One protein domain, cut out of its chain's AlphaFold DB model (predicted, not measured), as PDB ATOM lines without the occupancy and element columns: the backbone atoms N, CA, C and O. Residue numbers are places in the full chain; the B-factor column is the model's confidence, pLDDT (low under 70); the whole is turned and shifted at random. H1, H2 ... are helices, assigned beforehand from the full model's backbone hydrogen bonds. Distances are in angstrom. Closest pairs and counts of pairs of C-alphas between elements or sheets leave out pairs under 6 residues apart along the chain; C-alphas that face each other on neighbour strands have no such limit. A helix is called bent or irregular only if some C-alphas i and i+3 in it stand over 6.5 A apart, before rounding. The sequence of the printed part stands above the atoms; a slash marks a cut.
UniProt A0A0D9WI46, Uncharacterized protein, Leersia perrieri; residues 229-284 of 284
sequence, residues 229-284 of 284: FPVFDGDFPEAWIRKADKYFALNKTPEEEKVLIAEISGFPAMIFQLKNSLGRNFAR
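What this domain is: This is residues 229 to 284 of the 284 residues of an uncharacterized protein of Leersia perrieri (UniProt A0A0D9WI46). Three helices make a small body: H3, the longest, and the shorter H2 form a hairpin, and H1 lies steeply across one side of it, near both. Residues 279 to 284, of which 279 to 283 belong to H3, stick out beyond the body. The printed part has 56 residues with three named helices, in the order H1, H2, H3, and no named strand; its class is all helix. It is compact, with a radius of gyration of the C-alphas of 10.6 A, and only just elongated, spanning 30 by 20 by 17 A.

How they stand to each other: H3, residues 268 to 283, touches H2, residues 255 to 264, with residues 271 to 275 alone. Their closest C-alphas, those of Ala 262 and Ile 271, are 6.7 A apart. The two run opposite ways at a shallow tilt of 15 degrees, as a helical hairpin. H1, residues 237 to 251, is close to H3 but not clearly touching it, the closest C-alphas being those of Ile 241 and Leu 274, 6.5 A apart. They run the same way at a steep tilt of 61 degrees. H1 is also close to H2 but not clearly touching it, the closest C-alphas being those of Phe 248 and Lys 258, 6.9 A apart. These two run opposite ways at a steep tilt of 52 degrees. In H1 every O i to N i+4 pair is within hydrogen-bond range, against 5 of 6 in H2 and 6 of 12 in H3.

Where its parts are: H3 measures 24.4 A from C-alpha 268 at (-3.857, 44.666, -13.969) to C-alpha 283 at (-16.652, 63.912, -6.174). It is neither bent nor irregular, but only just: C-alphas 269 and 272 are 6.3 A apart. H2 measures 14.6 A. H1 measures 21.1 A and begins with C-alpha 237 at (-16.017, 42.343, -13.065).

The domain as a whole: The C-alphas of Asp 233 and Arg 284, the two farthest apart, are 31.3 A from each other. The printed part has no cut, and the links H1 to H2 and H2 to H3 are tight. The mean pLDDT of the printed part is 84.1; residue 266 and residues 280 to 284 are under 70.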
ATOM      1  N   PHE A 229      -9.616  38.393   1.083       93.19
ATOM      2  CA  PHE A 229      -9.823  39.239  -0.081       93.19
ATOM      3  C   PHE A 229     -10.524  38.432  -1.190       93.19
ATOM      4  O   PHE A 229     -10.132  37.289  -1.444       93.19
ATOM      5  N   PRO A 230     -11.579  38.967  -1.838       92.88
ATOM      6  CA  PRO A 230     -12.314  38.220  -2.851       92.88
ATOM      7  C   PRO A 230     -11.416  37.884  -4.047       92.88
ATOM      8  O   PRO A 230     -10.820  38.770  -4.658       92.88
ATOM      9  N   VAL A 231     -11.373  36.606  -4.421       91.88
ATOM     10  CA  VAL A 231     -10.714  36.145  -5.651       91.88
ATOM     11  C   VAL A 231     -11.603  36.481  -6.851       91.88
ATOM     12  O   VAL A 231     -12.833  36.430  -6.754       91.88
ATOM     13  N   PHE A 232     -10.988  36.906  -7.954       90.69
ATOM     14  CA  PHE A 232     -11.694  37.152  -9.207       90.69
ATOM     15  C   PHE A 232     -11.645  35.902 -10.081       90.69
ATOM     16  O   PHE A 232     -10.567  35.428 -10.433       90.69
ATOM     17  N   ASP A 233     -12.820  35.410 -10.460       90.56
ATOM     18  CA  ASP A 233     -12.963  34.156 -11.202       90.56
ATOM     19  C   ASP A 233     -12.940  34.370 -12.731       90.56
ATOM     20  O   ASP A 233     -13.124  33.427 -13.493       90.56
ATOM     21  N   GLY A 234     -12.731  35.607 -13.201       89.25
ATOM     22  CA  GLY A 234     -12.816  35.988 -14.619       89.25
ATOM     23  C   GLY A 234     -14.208  36.460 -15.051       89.25
ATOM     24  O   GLY A 234     -14.329  37.233 -16.002       89.25
ATOM     25  N   ASP A 235     -15.240  36.079 -14.302       90.50
ATOM     26  CA  ASP A 235     -16.632  36.397 -14.602       90.50
ATOM     27  C   ASP A 235     -17.155  37.580 -13.767       90.50
ATOM     28  O   ASP A 235     -16.908  37.685 -12.564       90.50
ATOM     29  N   PHE A 236     -17.937  38.457 -14.407       92.06
ATOM     30  CA  PHE A 236     -18.642  39.595 -13.792       92.06
ATOM     31  C   PHE A 236     -17.737  40.566 -13.002       92.06
ATOM     32  O   PHE A 236     -17.797  40.620 -11.764       92.06
ATOM     33  N   PRO A 237     -16.936  41.394 -13.697       90.12
ATOM     34  CA  PRO A 237     -16.017  42.343 -13.065       90.12
ATOM     35  C   PRO A 237     -16.710  43.297 -12.077       90.12
ATOM     36  O   PRO A 237     -16.173  43.593 -11.009       90.12
ATOM     37  N   GLU A 238     -17.945  43.713 -12.355       90.25
ATOM     38  CA  GLU A 238     -18.718  44.608 -11.490       90.25
ATOM     39  C   GLU A 238     -19.096  43.953 -10.155       90.25
ATOM     40  O   GLU A 238     -19.128  44.617  -9.116       90.25
ATOM     41  N   ALA A 239     -19.394  42.651 -10.160       92.56
ATOM     42  CA  ALA A 239     -19.736  41.919  -8.945       92.56
ATOM     43  C   ALA A 239     -18.514  41.773  -8.033       92.56
ATOM     44  O   ALA A 239     -18.633  41.907  -6.812       92.56
ATOM     45  N   TRP A 240     -17.340  41.543  -8.624       93.62
ATOM     46  CA  TRP A 240     -16.080  41.499  -7.893       93.62
ATOM     47  C   TRP A 240     -15.717  42.861  -7.291       93.62
ATOM     48  O   TRP A 240     -15.441  42.921  -6.095       93.62
ATOM     49  N   ILE A 241     -15.841  43.959  -8.053       91.56
ATOM     50  CA  ILE A 241     -15.596  45.326  -7.551       91.56
ATOM     51  C   ILE A 241     -16.443  45.611  -6.305       91.56
ATOM     52  O   ILE A 241     -15.917  46.052  -5.288       91.56
ATOM     53  N   ARG A 242     -17.740  45.270  -6.319       93.25
ATOM     54  CA  ARG A 242     -18.617  45.461  -5.147       93.25
ATOM     55  C   ARG A 242     -18.176  44.644  -3.928       93.25
ATOM     56  O   ARG A 242     -18.322  45.105  -2.795       93.25
ATOM     57  N   LYS A 243     -17.666  43.422  -4.133       93.56
ATOM     58  CA  LYS A 243     -17.118  42.591  -3.045       93.56
ATOM     59  C   LYS A 243     -15.828  43.202  -2.492       93.56
ATOM     60  O   LYS A 243     -15.679  43.250  -1.272       93.56
ATOM     61  N   ALA A 244     -14.947  43.694  -3.362       92.69
ATOM     62  CA  ALA A 244     -13.711  44.369  -2.977       92.69
ATOM     63  C   ALA A 244     -13.996  45.669  -2.204       92.69
ATOM     64  O   ALA A 244     -13.475  45.855  -1.107       92.69
ATOM     65  N   ASP A 245     -14.917  46.513  -2.678       92.50
ATOM     66  CA  ASP A 245     -15.335  47.736  -1.975       92.50
ATOM     67  C   ASP A 245     -15.877  47.429  -0.573       92.50
ATOM     68  O   ASP A 245     -15.532  48.095   0.408       92.50
ATOM     69  N   LYS A 246     -16.686  46.370  -0.451       92.62
ATOM     70  CA  LYS A 246     -17.202  45.911   0.842       92.62
ATOM     71  C   LYS A 246     -16.081  45.428   1.764       92.62
ATOM     72  O   LYS A 246     -16.113  45.739   2.955       92.62
ATOM     73  N   TYR A 247     -15.108  44.692   1.231       94.25
ATOM     74  CA  TYR A 247     -13.924  44.256   1.969       94.25
ATOM     75  C   TYR A 247     -13.145  45.457   2.519       94.25
ATOM     76  O   TYR A 247     -12.862  45.513   3.717       94.25
ATOM     77  N   PHE A 248     -12.864  46.455   1.678       93.62
ATOM     78  CA  PHE A 248     -12.129  47.650   2.085       93.62
ATOM     79  C   PHE A 248     -12.886  48.476   3.130       93.62
ATOM     80  O   PHE A 248     -12.282  48.967   4.082       93.62
ATOM     81  N   ALA A 249     -14.211  48.596   2.996       90.81
ATOM     82  CA  ALA A 249     -15.048  49.281   3.978       90.81
ATOM     83  C   ALA A 249     -15.041  48.578   5.347       90.81
ATOM     84  O   ALA A 249     -15.007  49.242   6.383       90.81
ATOM     85  N   LEU A 250     -15.050  47.240   5.361       91.06
ATOM     86  CA  LEU A 250     -15.010  46.437   6.588       91.06
ATOM     87  C   LEU A 250     -13.650  46.509   7.287       91.06
ATOM     88  O   LEU A 250     -13.600  46.652   8.509       91.06
ATOM     89  N   ASN A 251     -12.563  46.452   6.519       90.12
ATOM     90  CA  ASN A 251     -11.200  46.479   7.047       90.12
ATOM     91  C   ASN A 251     -10.657  47.895   7.283       90.12
ATOM     92  O   ASN A 251      -9.559  48.036   7.813       90.12
ATOM     93  N   LYS A 252     -11.423  48.938   6.929       90.88
ATOM     94  CA  LYS A 252     -11.000  50.349   6.994       90.88
ATOM     95  C   LYS A 252      -9.652  50.579   6.306       90.88
ATOM     96  O   LYS A 252      -8.825  51.345   6.791       90.88
ATOM     97  N   THR A 253      -9.442  49.891   5.189       88.81
ATOM     98  CA  THR A 253      -8.193  49.949   4.436       88.81
ATOM     99  C   THR A 253      -7.992  51.368   3.891       88.81
ATOM    100  O   THR A 253      -8.909  51.876   3.228       88.81
ATOM    101  N   PRO A 254      -6.849  52.022   4.167       91.06
ATOM    102  CA  PRO A 254      -6.532  53.329   3.603       91.06
ATOM    103  C   PRO A 254      -6.387  53.216   2.083       91.06
ATOM    104  O   PRO A 254      -6.151  52.136   1.540       91.06
ATOM    105  N   GLU A 255      -6.637  54.306   1.366       83.88
ATOM    106  CA  GLU A 255      -6.812  54.255  -0.088       83.88
ATOM    107  C   GLU A 255      -5.550  53.813  -0.831       83.88
ATOM    108  O   GLU A 255      -5.640  53.045  -1.793       83.88
ATOM    109  N   GLU A 256      -4.390  54.219  -0.332       86.19
ATOM    110  CA  GLU A 256      -3.083  53.855  -0.865       86.19
ATOM    111  C   GLU A 256      -2.890  52.329  -0.829       86.19
ATOM    112  O   GLU A 256      -2.399  51.724  -1.782       86.19
ATOM    113  N   GLU A 257      -3.376  51.682   0.235       91.44
ATOM    114  CA  GLU A 257      -3.320  50.228   0.396       91.44
ATOM    115  C   GLU A 257      -4.380  49.494  -0.434       91.44
ATOM    116  O   GLU A 257      -4.150  48.354  -0.840       91.44
ATOM    117  N   LYS A 258      -5.528  50.115  -0.748       90.44
ATOM    118  CA  LYS A 258      -6.556  49.477  -1.597       90.44
ATOM    119  C   LYS A 258      -6.007  49.155  -2.981       90.44
ATOM    120  O   LYS A 258      -6.276  48.077  -3.513       90.44
ATOM    121  N   VAL A 259      -5.241  50.088  -3.552       85.75
ATOM    122  CA  VAL A 259      -4.608  49.919  -4.866       85.75
ATOM    123  C   VAL A 259      -3.567  48.807  -4.808       85.75
ATOM    124  O   VAL A 259      -3.587  47.926  -5.663       85.75
ATOM    125  N   LEU A 260      -2.731  48.799  -3.767       89.25
ATOM    126  CA  LEU A 260      -1.691  47.789  -3.585       89.25
ATOM    127  C   LEU A 260      -2.278  46.377  -3.427       89.25
ATOM    128  O   LEU A 260      -1.825  45.436  -4.074       89.25
ATOM    129  N   ILE A 261      -3.324  46.220  -2.608       88.69
ATOM    130  CA  ILE A 261      -3.997  44.927  -2.413       88.69
ATOM    131  C   ILE A 261      -4.637  44.450  -3.721       88.69
ATOM    132  O   ILE A 261      -4.516  43.276  -4.073       88.69
ATOM    133  N   ALA A 262      -5.282  45.352  -4.467       86.00
ATOM    134  CA  ALA A 262      -5.862  45.021  -5.764       86.00
ATOM    135  C   ALA A 262      -4.790  44.599  -6.786       86.00
ATOM    136  O   ALA A 262      -5.002  43.646  -7.537       86.00
ATOM    137  N   GLU A 263      -3.629  45.255  -6.783       87.06
ATOM    138  CA  GLU A 263      -2.501  44.926  -7.656       87.06
ATOM    139  C   GLU A 263      -1.918  43.543  -7.347       87.06
ATOM    140  O   GLU A 263      -1.787  42.714  -8.249       87.06
ATOM    141  N   ILE A 264      -1.676  43.245  -6.066       85.62
ATOM    142  CA  ILE A 264      -1.168  41.939  -5.615       85.62
ATOM    143  C   ILE A 264      -2.177  40.819  -5.905       85.62
ATOM    144  O   ILE A 264      -1.782  39.699  -6.222       85.62
ATOM    145  N   SER A 265      -3.480  41.115  -5.849       83.44
ATOM    146  CA  SER A 265      -4.538  40.140  -6.148       83.44
ATOM    147  C   SER A 265      -4.625  39.724  -7.627       83.44
ATOM    148  O   SER A 265      -5.380  38.810  -7.955       83.44
ATOM    149  N   GLY A 266      -3.815  40.329  -8.508       66.25
ATOM    150  CA  GLY A 266      -3.426  39.703  -9.773       66.25
ATOM    151  C   GLY A 266      -4.194  40.124 -11.025       66.25
ATOM    152  O   GLY A 266      -4.124  39.411 -12.023       66.25
ATOM    153  N   PHE A 267      -4.890  41.268 -11.039       73.94
ATOM    154  CA  PHE A 267      -5.636  41.698 -12.235       73.94
ATOM    155  C   PHE A 267      -5.330  43.137 -12.674       73.94
ATOM    156  O   PHE A 267      -6.128  44.044 -12.416       73.94
ATOM    157  N   PRO A 268      -4.236  43.353 -13.434       78.00
ATOM    158  CA  PRO A 268      -3.857  44.666 -13.969       78.00
ATOM    159  C   PRO A 268      -4.982  45.363 -14.751       78.00
ATOM    160  O   PRO A 268      -5.178  46.570 -14.629       78.00
ATOM    161  N   ALA A 269      -5.780  44.598 -15.504       76.12
ATOM    162  CA  ALA A 269      -6.899  45.123 -16.292       76.12
ATOM    163  C   ALA A 269      -8.044  45.687 -15.426       76.12
ATOM    164  O   ALA A 269      -8.743  46.615 -15.834       76.12
ATOM    165  N   MET A 270      -8.223  45.156 -14.214       77.06
ATOM    166  CA  MET A 270      -9.289  45.562 -13.296       77.06
ATOM    167  C   MET A 270      -8.906  46.768 -12.438       77.06
ATOM    168  O   MET A 270      -9.793  47.476 -11.959       77.06
ATOM    169  N   ILE A 271      -7.607  47.062 -12.302       80.62
ATOM    170  CA  ILE A 271      -7.111  48.220 -11.545       80.62
ATOM    171  C   ILE A 271      -7.683  49.524 -12.111       80.62
ATOM    172  O   ILE A 271      -8.103  50.387 -11.344       80.62
ATOM    173  N   PHE A 272      -7.774  49.664 -13.438       80.94
ATOM    174  CA  PHE A 272      -8.355  50.857 -14.064       80.94
ATOM    175  C   PHE A 272      -9.841  51.031 -13.729       80.94
ATOM    176  O   PHE A 272     -10.277  52.137 -13.409       80.94
ATOM    177  N   GLN A 273     -10.624  49.947 -13.747       80.19
ATOM    178  CA  GLN A 273     -12.039  50.013 -13.378       80.19
ATOM    179  C   GLN A 273     -12.235  50.297 -11.888       80.19
ATOM    180  O   GLN A 273     -13.094  51.102 -11.530       80.19
ATOM    181  N   LEU A 274     -11.416  49.688 -11.028       79.50
ATOM    182  CA  LEU A 274     -11.453  49.922  -9.590       79.50
ATOM    183  C   LEU A 274     -11.081  51.374  -9.264       79.50
ATOM    184  O   LEU A 274     -11.820  52.034  -8.541       79.50
ATOM    185  N   LYS A 275     -10.012  51.913  -9.867       81.06
ATOM    186  CA  LYS A 275      -9.630  53.331  -9.740       81.06
ATOM    187  C   LYS A 275     -10.752  54.265 -10.207       81.06
ATOM    188  O   LYS A 275     -11.072  55.222  -9.510       81.06
ATOM    189  N   ASN A 276     -11.421  53.950 -11.317       83.38
ATOM    190  CA  ASN A 276     -12.581  54.714 -11.796       83.38
ATOM    191  C   ASN A 276     -13.827  54.582 -10.896       83.38
ATOM    192  O   ASN A 276     -14.687  55.467 -10.891       83.38
ATOM    193  N   SER A 277     -13.975  53.472 -10.168       80.62
ATOM    194  CA  SER A 277     -15.034  53.282  -9.168       80.62
ATOM    195  C   SER A 277     -14.737  54.088  -7.901       80.62
ATOM    196  O   SER A 277     -15.580  54.853  -7.436       80.62
ATOM    197  N   LEU A 278     -13.505  53.987  -7.396       79.06
ATOM    198  CA  LEU A 278     -13.038  54.681  -6.199       79.06
ATOM    199  C   LEU A 278     -13.033  56.199  -6.403       79.06
ATOM    200  O   LEU A 278     -13.645  56.911  -5.611       79.06
ATOM    201  N   GLY A 279     -12.486  56.687  -7.522       76.75
ATOM    202  CA  GLY A 279     -12.437  58.114  -7.851       76.75
ATOM    203  C   GLY A 279     -13.814  58.780  -7.971       76.75
ATOM    204  O   GLY A 279     -13.955  59.966  -7.682       76.75
ATOM    205  N   ARG A 280     -14.871  58.029  -8.318       69.56
ATOM    206  CA  ARG A 280     -16.245  58.564  -8.361       69.56
ATOM    207  C   ARG A 280     -16.841  58.839  -6.981       69.56
ATOM    208  O   ARG A 280     -17.723  59.687  -6.880       69.56
ATOM    209  N   ASN A 281     -16.364  58.174  -5.931       57.50
ATOM    210  CA  ASN A 281     -16.816  58.437  -4.565       57.50
ATOM    211  C   ASN A 281     -16.165  59.690  -3.947       57.50
ATOM    212  O   ASN A 281     -16.645  60.147  -2.919       57.50
ATOM    213  N   PHE A 282     -15.137  60.270  -4.583       49.44
ATOM    214  CA  PHE A 282     -14.472  61.503  -4.128       49.44
ATOM    215  C   PHE A 282     -15.140  62.797  -4.592       49.44
ATOM    216  O   PHE A 282     -14.891  63.856  -4.026       49.44
ATOM    217  N   ALA A 283     -15.979  62.735  -5.626       50.31
ATOM    218  CA  ALA A 283     -16.652  63.912  -6.174       50.31
ATOM    219  C   ALA A 283     -17.989  64.240  -5.471       50.31
ATOM    220  O   ALA A 283     -18.773  65.034  -5.996       50.31
ATOM    221  N   ARG A 284     -18.282  63.613  -4.325       45.28
ATOM    222  CA  ARG A 284     -19.480  63.838  -3.501       45.28
ATOM    223  C   ARG A 284     -19.092  64.203  -2.080       45.28
ATOM    224  O   ARG A 284     -19.809  65.055  -1.515       45.28
TER     225      ARG A 284